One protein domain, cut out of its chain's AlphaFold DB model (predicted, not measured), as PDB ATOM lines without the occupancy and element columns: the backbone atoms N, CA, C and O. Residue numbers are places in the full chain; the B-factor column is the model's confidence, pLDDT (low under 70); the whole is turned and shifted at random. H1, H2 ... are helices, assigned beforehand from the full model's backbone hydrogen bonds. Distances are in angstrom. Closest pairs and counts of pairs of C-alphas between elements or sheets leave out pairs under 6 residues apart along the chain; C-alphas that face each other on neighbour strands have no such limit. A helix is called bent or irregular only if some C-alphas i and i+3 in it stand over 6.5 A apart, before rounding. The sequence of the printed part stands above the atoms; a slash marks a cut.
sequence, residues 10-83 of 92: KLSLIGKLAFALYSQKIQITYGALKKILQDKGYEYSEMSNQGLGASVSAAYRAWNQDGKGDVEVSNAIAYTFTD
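AT A GLANCE: This is residues 10 to 83 of the 92 residues of an uncharacterized protein of Microscilla marina ATCC 23134 (UniProt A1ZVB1). A helical hairpin, long H3 with shorter H4 folded back along its later part, has H1 packed crosswise on both of its arms. H2 stands crosswise at the start of H3, and the link between H2 and H3 loops outward at that end. The printed part has 74 residues with four named helices, H1, H2, H3 and H4 in chain order, and no named strand, an all-helix class. It is compact, with a radius of gyration of the C-alphas of 11.6 A and spans of 34 by 25 by 21 A.

HOW THE PARTS SIT: H1, residues 10 to 23, touches the hub H3, residues 49 to 67, with residues 11 to 15 alone. Their closest C-alphas are those of Leu 11 and Ala 59, 4.6 A apart, and their lines are about perpendicular at 79 degrees. H2, residues 30 to 39, is near H1 and touches H3, about perpendicular at 89 degrees, the closest C-alphas being those of Tyr 30 and Leu 52, 7.1 A apart. H3 and H4, residues 71 to 80, form a helical hairpin at a shallow tilt of 23 degrees, opposite ways; the C-alphas of Tyr 60 and Ser 74 come closest, at 5.0 A. H4 also touches H1, about perpendicular at 79 degrees, closest at the C-alphas of Ala 18 and Ile 77, 5.1 A apart. H2 and H4 are apart. Each O i to N i+4 pair is within hydrogen-bond range in H1, H2 and H4, and 13 of 15 are in H3.

IN THESE COORDINATES: H1 begins at C-alpha 10 (130.155, 97.954, 101.109) and is 20.1 A long. H3 measures 27.6 A, with a kink of 38 degrees near residue 61; it is irregular, C-alphas 63 and 66 being 8.9 A apart. H4 ends at C-alpha 80 (123.265, 110.446, 93.317). Residues 28 to 29 pair with residues 81 to 82, parallel.

THE WHOLE: The C-alphas of Met 47 and Lys 68 are the two farthest apart, at 35.0 A. The printed part has no cut and no long link. Residues 44 to 50 and 66 to 68 have pLDDT under 70.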
ATOM      1  N   LYS A  10     129.699  96.759 101.826       87.38
ATOM      2  CA  LYS A  10     130.155  97.954 101.109       87.38
ATOM      3  C   LYS A  10     129.136  98.356 100.051       87.38
ATOM      4  O   LYS A  10     128.786  99.531  99.939       87.38
ATOM      5  N   LEU A  11     128.644  97.393  99.273       89.38
ATOM      6  CA  LEU A  11     127.620  97.641  98.252       89.38
ATOM      7  C   LEU A  11     126.274  98.013  98.889       89.38
ATOM      8  O   LEU A  11     125.557  98.877  98.375       89.38
ATOM      9  N   SER A  12     125.954  97.407 100.033       90.06
ATOM     10  CA  SER A  12     124.780  97.744 100.838       90.06
ATOM     11  C   SER A  12     124.860  99.188 101.338       90.06
ATOM     12  O   SER A  12     123.931  99.968 101.123       90.06
ATOM     13  N   LEU A  13     126.003  99.599 101.899       91.56
ATOM     14  CA  LEU A  13     126.240 100.970 102.347       91.56
ATOM     15  C   LEU A  13     126.111 101.985 101.205       91.56
ATOM     16  O   LEU A  13     125.454 103.008 101.389       91.56
ATOM     17  N   ILE A  14     126.697 101.708 100.034       93.12
ATOM     18  CA  ILE A  14     126.593 102.590  98.859       93.12
ATOM     19  C   ILE A  14     125.123 102.808  98.475       93.12
ATOM     20  O   ILE A  14     124.726 103.948  98.236       93.12
ATOM     21  N   GLY A  15     124.303 101.753  98.464       93.31
ATOM     22  CA  GLY A  15     122.872 101.871  98.165       93.31
ATOM     23  C   GLY A  15     122.092 102.640  99.228       93.31
ATOM     24  O   GLY A  15     121.361 103.570  98.894       93.31
ATOM     25  N   LYS A  16     122.296 102.324 100.514       93.75
ATOM     26  CA  LYS A  16     121.653 103.032 101.637       93.75
ATOM     27  C   LYS A  16     121.986 104.526 101.625       93.75
ATOM     28  O   LYS A  16     121.099 105.365 101.773       93.75
ATOM     29  N   LEU A  17     123.259 104.855 101.405       95.06
ATOM     30  CA  LEU A  17     123.729 106.231 101.290       95.06
ATOM     31  C   LEU A  17     123.106 106.933 100.079       95.06
ATOM     32  O   LEU A  17     122.619 108.053 100.217       95.06
ATOM     33  N   ALA A  18     123.084 106.273  98.918       95.19
ATOM     34  CA  ALA A  18     122.471 106.826  97.718       95.19
ATOM     35  C   ALA A  18     120.995 107.149  97.945       95.19
ATOM     36  O   ALA A  18     120.557 108.252  97.648       95.19
ATOM     37  N   PHE A  19     120.237 106.224  98.533       95.19
ATOM     38  CA  PHE A  19     118.821 106.427  98.823       95.19
ATOM     39  C   PHE A  19     118.583 107.621  99.762       95.19
ATOM     40  O   PHE A  19     117.733 108.471  99.488       95.19
ATOM     41  N   ALA A  20     119.381 107.741 100.828       95.56
ATOM     42  CA  ALA A  20     119.282 108.853 101.771       95.56
ATOM     43  C   ALA A  20     119.571 110.214 101.110       95.56
ATOM     44  O   ALA A  20     118.815 111.166 101.313       95.56
ATOM     45  N   LEU A  21     120.625 110.307 100.296       96.31
ATOM     46  CA  LEU A  21     120.992 111.533  99.577       96.31
ATOM     47  C   LEU A  21     119.976 111.880  98.482       96.31
ATOM     48  O   LEU A  21     119.546 113.029  98.375       96.31
ATOM     49  N   TYR A  22     119.530 110.876  97.726       95.44
ATOM     50  CA  TYR A  22     118.535 111.024  96.671       95.44
ATOM     51  C   TYR A  22     117.203 111.556  97.208       95.44
ATOM     52  O   TYR A  22     116.630 112.474  96.623       95.44
ATOM     53  N   SER A  23     116.752 111.066  98.371       94.38
ATOM     54  CA  SER A  23     115.529 111.558  99.030       94.38
ATOM     55  C   SER A  23     115.581 113.056  99.369       94.38
ATOM     56  O   SER A  23     114.547 113.720  99.434       94.38
ATOM     57  N   GLN A  24     116.789 113.603  99.522       96.25
ATOM     58  CA  GLN A  24     117.051 115.013  99.813       96.25
ATOM     59  C   GLN A  24     117.489 115.806  98.574       96.25
ATOM     60  O   GLN A  24     117.803 116.988  98.690       96.25
ATOM     61  N   LYS A  25     117.494 115.184  97.385       94.50
ATOM     62  CA  LYS A  25     117.968 115.776  96.121       94.50
ATOM     63  C   LYS A  25     119.426 116.250  96.188       94.50
ATOM     64  O   LYS A  25     119.786 117.246  95.564       94.50
ATOM     65  N   ILE A  26     120.261 115.539  96.945       94.75
ATOM     66  CA  ILE A  26     121.690 115.830  97.077       94.75
ATOM     67  C   ILE A  26     122.470 114.907  96.144       94.75
ATOM     68  O   ILE A  26     122.309 113.689  96.189       94.75
ATOM     69  N   GLN A  27     123.352 115.493  95.339       94.81
ATOM     70  CA  GLN A  27     124.339 114.766  94.548       94.81
ATOM     71  C   GLN A  27     125.725 114.950  95.152       94.81
ATOM     72  O   GLN A  27     126.052 116.022  95.666       94.81
ATOM     73  N   ILE A  28     126.549 113.907  95.082       93.88
ATOM     74  CA  ILE A  28     127.941 113.971  95.522       93.88
ATOM     75  C   ILE A  28     128.864 113.385  94.462       93.88
ATOM     76  O   ILE A  28     128.514 112.451  93.742       93.88
ATOM     77  N   THR A  29     130.087 113.899  94.405       92.00
ATOM     78  CA  THR A  29     131.099 113.359  93.498       92.00
ATOM     79  C   THR A  29     131.627 112.017  94.000       92.00
ATOM     80  O   THR A  29     131.651 111.731  95.201       92.00
ATOM     81  N   TYR A  30     132.179 111.227  93.087       88.81
ATOM     82  CA  TYR A  30     132.984 110.052  93.418       88.81
ATOM     83  C   TYR A  30     134.124 110.340  94.402       88.81
ATOM     84  O   TYR A  30     134.401 109.524  95.277       88.81
ATOM     85  N   GLY A  31     134.736 111.524  94.346       88.56
ATOM     86  CA  GLY A  31     135.737 111.923  95.338       88.56
ATOM     87  C   GLY A  31     135.167 112.016  96.759       88.56
ATOM     88  O   GLY A  31     135.806 111.563  97.706       88.56
ATOM     89  N   ALA A  32     133.958 112.560  96.913       91.94
ATOM     90  CA  ALA A  32     133.283 112.644  98.207       91.94
ATOM     91  C   ALA A  32     132.830 111.265  98.706       91.94
ATOM     92  O   ALA A  32     133.081 110.925  99.862       91.94
ATOM     93  N   LEU A  33     132.248 110.438  97.828       92.06
ATOM     94  CA  LEU A  33     131.887 109.056  98.161       92.06
ATOM     95  C   LEU A  33     133.107 108.262  98.645       92.06
ATOM     96  O   LEU A  33     133.025 107.566  99.653       92.06
ATOM     97  N   LYS A  34     134.252 108.395  97.963       89.62
ATOM     98  CA  LYS A  34     135.502 107.732  98.352       89.62
ATOM     99  C   LYS A  34     135.906 108.067  99.786       89.62
ATOM    100  O   LYS A  34     136.190 107.147 100.542       89.62
ATOM    101  N   LYS A  35     135.889 109.352 100.156       90.75
ATOM    102  CA  LYS A  35     136.223 109.799 101.518       90.75
ATOM    103  C   LYS A  35     135.281 109.191 102.556       90.75
ATOM    104  O   LYS A  35     135.750 108.614 103.524       90.75
ATOM    105  N   ILE A  36     133.971 109.212 102.299       91.88
ATOM    106  CA  ILE A  36     132.973 108.602 103.195       91.88
ATOM    107  C   ILE A  36     133.243 107.102 103.390       91.88
ATOM    108  O   ILE A  36     133.136 106.588 104.501       91.88
ATOM    109  N   LEU A  37     133.588 106.384 102.317       89.12
ATOM    110  CA  LEU A  37     133.903 104.958 102.404       89.12
ATOM    111  C   LEU A  37     135.221 104.703 103.154       89.12
ATOM    112  O   LEU A  37     135.288 103.754 103.932       89.12
ATOM    113  N   GLN A  38     136.233 105.555 102.981       89.38
ATOM    114  CA  GLN A  38     137.489 105.486 103.741       89.38
ATOM    115  C   GLN A  38     137.269 105.747 105.237       89.38
ATOM    116  O   GLN A  38     137.781 104.992 106.059       89.38
ATOM    117  N   ASP A  39     136.433 106.725 105.599       90.56
ATOM    118  CA  ASP A  39     136.050 107.000 106.995       90.56
ATOM    119  C   ASP A  39     135.307 105.815 107.641       90.56
ATOM    120  O   ASP A  39     135.288 105.657 108.861       90.56
ATOM    121  N   LYS A  40     134.695 104.953 106.817       87.94
ATOM    122  CA  LYS A  40     134.059 103.692 107.223       87.94
ATOM    123  C   LYS A  40     135.004 102.486 107.207       87.94
ATOM    124  O   LYS A  40     134.558 101.385 107.511       87.94
ATOM    125  N   GLY A  41     136.283 102.682 106.888       87.62
ATOM    126  CA  GLY A  41     137.309 101.638 106.890       87.62
ATOM    127  C   GLY A  41     137.452 100.865 105.575       87.62
ATOM    128  O   GLY A  41     138.169  99.870 105.543       87.62
ATOM    129  N   TYR A  42     136.803 101.290 104.483       85.00
ATOM    130  CA  TYR A  42     136.986 100.655 103.175       85.00
ATOM    131  C   TYR A  42     138.205 101.226 102.451       85.00
ATOM    132  O   TYR A  42     138.277 102.421 102.152       85.00
ATOM    133  N   GLU A  43     139.146 100.355 102.097       75.69
ATOM    134  CA  GLU A  43     140.346 100.748 101.369       75.69
ATOM    135  C   GLU A  43     140.045 101.013  99.888       75.69
ATOM    136  O   GLU A  43     139.589 100.144  99.143       75.69
ATOM    137  N   TYR A  44     140.347 102.232  99.440       68.69
ATOM    138  CA  TYR A  44     140.373 102.604  98.030       68.69
ATOM    139  C   TYR A  44     141.717 103.249  97.724       68.69
ATOM    140  O   TYR A  44     142.059 104.273  98.319       68.69
ATOM    141  N   SER A  45     142.467 102.688  96.772       58.66
ATOM    142  CA  SER A  45     143.752 103.259  96.367       58.66
ATOM    143  C   SER A  45     143.566 104.682  95.832       58.66
ATOM    144  O   SER A  45     142.621 104.983  95.095       58.66
ATOM    145  N   GLU A  46     144.453 105.602  96.220       52.81
ATOM    146  CA  GLU A  46     144.399 107.017  95.815       52.81
ATOM    147  C   GLU A  46     144.384 107.189  94.287       52.81
ATOM    148  O   GLU A  46     143.672 108.046  93.770       52.81
ATOM    149  N   MET A  47     145.076 106.297  93.575       48.25
ATOM    150  CA  MET A  47     145.412 106.450  92.160       48.25
ATOM    151  C   MET A  47     144.350 105.972  91.161       48.25
ATOM    152  O   MET A  47     144.528 106.198  89.967       48.25
ATOM    153  N   SER A  48     143.249 105.328  91.578       52.88
ATOM    154  CA  SER A  48     142.236 104.873  90.610       52.88
ATOM    155  C   SER A  48     140.794 105.145  91.052       52.88
ATOM    156  O   SER A  48     140.242 104.504  91.943       52.88
ATOM    157  N   ASN A  49     140.126 106.069  90.355       56.38
ATOM    158  CA  ASN A  49     138.657 106.166  90.372       56.38
ATOM    159  C   ASN A  49     138.000 104.988  89.631       56.38
ATOM    160  O   ASN A  49     136.797 104.774  89.755       56.38
ATOM    161  N   GLN A  50     138.793 104.207  88.891       59.12
ATOM    162  CA  GLN A  50     138.363 102.999  88.190       59.12
ATOM    163  C   GLN A  50     137.789 101.959  89.168       59.12
ATOM    164  O   GLN A  50     136.745 101.377  88.889       59.12
ATOM    165  N   GLY A  51     138.395 101.809  90.356       72.25
ATOM    166  CA  GLY A  51     137.870 100.941  91.414       72.25
ATOM    167  C   GLY A  51     136.558 101.444  92.024       72.25
ATOM    168  O   GLY A  51     135.680 100.644  92.339       72.25
ATOM    169  N   LEU A  52     136.373 102.764  92.145       81.19
ATOM    170  CA  LEU A  52     135.155 103.324  92.736       81.19
ATOM    171  C   LEU A  52     133.969 103.311  91.766       81.19
ATOM    172  O   LEU A  52     132.874 102.919  92.158       81.19
ATOM    173  N   GLY A  53     134.183 103.671  90.497       80.31
ATOM    174  CA  GLY A  53     133.148 103.555  89.465       80.31
ATOM    175  C   GLY A  53     132.684 102.104  89.284       80.31
ATOM    176  O   GLY A  53     131.487 101.849  89.139       80.31
ATOM    177  N   ALA A  54     133.611 101.144  89.386       82.19
ATOM    178  CA  ALA A  54     133.287  99.721  89.420       82.19
ATOM    179  C   ALA A  54     132.474  99.341  90.670       82.19
ATOM    180  O   ALA A  54     131.465  98.658  90.529       82.19
ATOM    181  N   SER A  55     132.837  99.824  91.866       85.62
ATOM    182  CA  SER A  55     132.052  99.605  93.095       85.62
ATOM    183  C   SER A  55     130.635 100.175  93.002       85.62
ATOM    184  O   SER A  55     129.687  99.515  93.416       85.62
ATOM    185  N   VAL A  56     130.466 101.374  92.444       89.75
ATOM    186  CA  VAL A  56     129.144 101.997  92.259       89.75
ATOM    187  C   VAL A  56     128.315 101.215  91.241       89.75
ATOM    188  O   VAL A  56     127.147 100.929  91.491       89.75
ATOM    189  N   SER A  57     128.929 100.782  90.138       88.31
ATOM    190  CA  SER A  57     128.272  99.923  89.144       88.31
ATOM    191  C   SER A  57     127.889  98.558  89.725       88.31
ATOM    192  O   SER A  57     126.815  98.034  89.436       88.31
ATOM    193  N   ALA A  58     128.748  97.979  90.567       87.94
ATOM    194  CA  ALA A  58     128.472  96.738  91.277       87.94
ATOM    195  C   ALA A  58     127.332  96.916  92.286       87.94
ATOM    196  O   ALA A  58     126.448  96.067  92.341       87.94
ATOM    197  N   ALA A  59     127.296  98.036  93.016       89.69
ATOM    198  CA  ALA A  59     126.207  98.360  93.931       89.69
ATOM    199  C   ALA A  59     124.887  98.518  93.170       89.69
ATOM    200  O   ALA A  59     123.897  97.899  93.547       89.69
ATOM    201  N   TYR A  60     124.880  99.255  92.055       91.31
ATOM    202  CA  TYR A  60     123.710  99.365  91.184       91.31
ATOM    203  C   TYR A  60     123.174  97.981  90.795       91.31
ATOM    204  O   TYR A  60     122.002  97.693  91.018       91.31
ATOM    205  N   ARG A  61     124.036  97.092  90.285       89.00
ATOM    206  CA  ARG A  61     123.643  95.726  89.894       89.00
ATOM    207  C   ARG A  61     123.141  94.904  91.081       89.00
ATOM    208  O   ARG A  61     122.120  94.233  90.961       89.00
ATOM    209  N   ALA A  62     123.824  94.987  92.222       88.12
ATOM    210  CA  ALA A  62     123.459  94.268  93.437       88.12
ATOM    211  C   ALA A  62     122.082  94.692  93.966       88.12
ATOM    212  O   ALA A  62     121.317  93.842  94.405       88.12
ATOM    213  N   TRP A  63     121.745  95.979  93.881       88.88
ATOM    214  CA  TRP A  63     120.436  96.502  94.278       88.88
ATOM    215  C   TRP A  63     119.359  96.337  93.203       88.88
ATOM    216  O   TRP A  63     118.179  96.360  93.537       88.88
ATOM    217  N   ASN A  64     119.742  96.139  91.938       85.69
ATOM    218  CA  ASN A  64     118.814  95.947  90.825       85.69
ATOM    219  C   ASN A  64     118.397  94.470  90.632       85.69
ATOM    220  O   ASN A  64     117.302  94.243  90.132       85.69
ATOM    221  N   GLN A  65     119.215  93.478  91.043       76.44
ATOM    222  CA  GLN A  65     118.989  92.010  90.913       76.44
ATOM    223  C   GLN A  65     118.014  91.605  89.784       76.44
ATOM    224  O   GLN A  65     116.974  90.996  90.048       76.44
ATOM    225  N   ASP A  66     118.300  92.005  88.541       64.88
ATOM    226  CA  ASP A  66     117.483  91.712  87.353       64.88
ATOM    227  C   ASP A  66     115.962  91.927  87.550       64.88
ATOM    228  O   ASP A  66     115.132  91.104  87.163       64.88
ATOM    229  N   GLY A  67     115.587  93.035  88.201       61.50
ATOM    230  CA  GLY A  67     114.195  93.445  88.426       61.50
ATOM    231  C   GLY A  67     113.531  92.870  89.681       61.50
ATOM    232  O   GLY A  67     112.360  93.148  89.930       61.50
ATOM    233  N   LYS A  68     114.252  92.086  90.493       65.69
ATOM    234  CA  LYS A  68     113.767  91.561  91.790       65.69
ATOM    235  C   LYS A  68     114.283  92.352  92.995       65.69
ATOM    236  O   LYS A  68     113.819  92.137  94.121       65.69
ATOM    237  N   GLY A  69     115.238  93.245  92.740       73.56
ATOM    238  CA  GLY A  69     115.877  94.109  93.719       73.56
ATOM    239  C   GLY A  69     114.991  95.254  94.224       73.56
ATOM    240  O   GLY A  69     113.783  95.300  93.978       73.56
ATOM    241  N   ASP A  70     115.595  96.195  94.949       86.31
ATOM    242  CA  ASP A  70     114.942  97.449  95.331       86.31
ATOM    243  C   ASP A  70     115.237  98.502  94.251       86.31
ATOM    244  O   ASP A  70     116.280  99.162  94.250       86.31
ATOM    245  N   VAL A  71     114.325  98.599  93.277       86.38
ATOM    246  CA  VAL A  71     114.494  99.446  92.087       86.38
ATOM    247  C   VAL A  71     114.684 100.914  92.471       86.38
ATOM    248  O   VAL A  71     115.486 101.602  91.841       86.38
ATOM    249  N   GLU A  72     114.032 101.382  93.536       90.44
ATOM    250  CA  GLU A  72     114.183 102.754  94.030       90.44
ATOM    251  C   GLU A  72     115.618 103.032  94.484       90.44
ATOM    252  O   GLU A  72     116.184 104.071  94.143       90.44
ATOM    253  N   VAL A  73     116.240 102.081  95.187       92.31
ATOM    254  CA  VAL A  73     117.640 102.197  95.620       92.31
ATOM    255  C   VAL A  73     118.584 102.138  94.422       92.31
ATOM    256  O   VAL A  73     119.512 102.940  94.332       92.31
ATOM    257  N   SER A  74     118.339 101.244  93.459       90.69
ATOM    258  CA  SER A  74     119.164 101.181  92.245       90.69
ATOM    259  C   SER A  74     119.087 102.480  91.425       90.69
ATOM    260  O   SER A  74     120.114 102.992  90.979       90.69
ATOM    261  N   ASN A  75     117.900 103.085  91.320       91.12
ATOM    262  CA  ASN A  75     117.724 104.391  90.697       91.12
ATOM    263  C   ASN A  75     118.457 105.471  91.497       91.12
ATOM    264  O   ASN A  75     119.216 106.245  90.920       91.12
ATOM    265  N   ALA A  76     118.320 105.485  92.824       94.38
ATOM    266  CA  ALA A  76     119.044 106.428  93.670       94.38
ATOM    267  C   ALA A  76     120.561 106.369  93.426       94.38
ATOM    268  O   ALA A  76     121.196 107.414  93.283       94.38
ATOM    269  N   ILE A  77     121.147 105.174  93.294       93.56
ATOM    270  CA  ILE A  77     122.572 105.008  92.963       93.56
ATOM    271  C   ILE A  77     122.917 105.688  91.628       93.56
ATOM    272  O   ILE A  77     123.913 106.407  91.554       93.56
ATOM    273  N   ALA A  78     122.087 105.511  90.596       90.88
ATOM    274  CA  ALA A  78     122.330 106.057  89.259       90.88
ATOM    275  C   ALA A  78     122.257 107.594  89.181       90.88
ATOM    276  O   ALA A  78     122.868 108.182  88.287       90.88
ATOM    277  N   TYR A  79     121.522 108.243  90.091       92.69
ATOM    278  CA  TYR A  79     121.299 109.696  90.075       92.69
ATOM    279  C   TYR A  79     122.041 110.468  91.174       92.69
ATOM    280  O   TYR A  79     122.092 111.697  91.112       92.69
ATOM    281  N   THR A  80     122.613 109.787  92.170       95.25
ATOM    282  CA  THR A  80     123.265 110.446  93.317       95.25
ATOM    283  C   THR A  80     124.746 110.715  93.083       95.25
ATOM    284  O   THR A  80     125.260 111.749  93.512       95.25
ATOM    285  N   PHE A  81     125.450 109.779  92.445       92.69
ATOM    286  CA  PHE A  81     126.902 109.848  92.330       92.69
ATOM    287  C   PHE A  81     127.334 110.376  90.966       92.69
ATOM    288  O   PHE A  81     127.008 109.795  89.930       92.69
ATOM    289  N   THR A  82     128.102 111.460  90.979       91.12
ATOM    290  CA  THR A  82     128.584 112.130  89.770       91.12
ATOM    291  C   THR A  82     130.085 111.944  89.593       91.12
ATOM    292  O   THR A  82     130.830 111.643  90.537       91.12
ATOM    293  N   ASP A  83     130.567 112.196  88.381       86.25
ATOM    294  CA  ASP A  83     131.994 112.366  88.157       86.25
ATOM    295  C   ASP A  83     132.519 113.688  88.764       86.25
ATOM    296  O   ASP A  83     131.806 114.432  89.446       86.25
TER     297      ASP A  83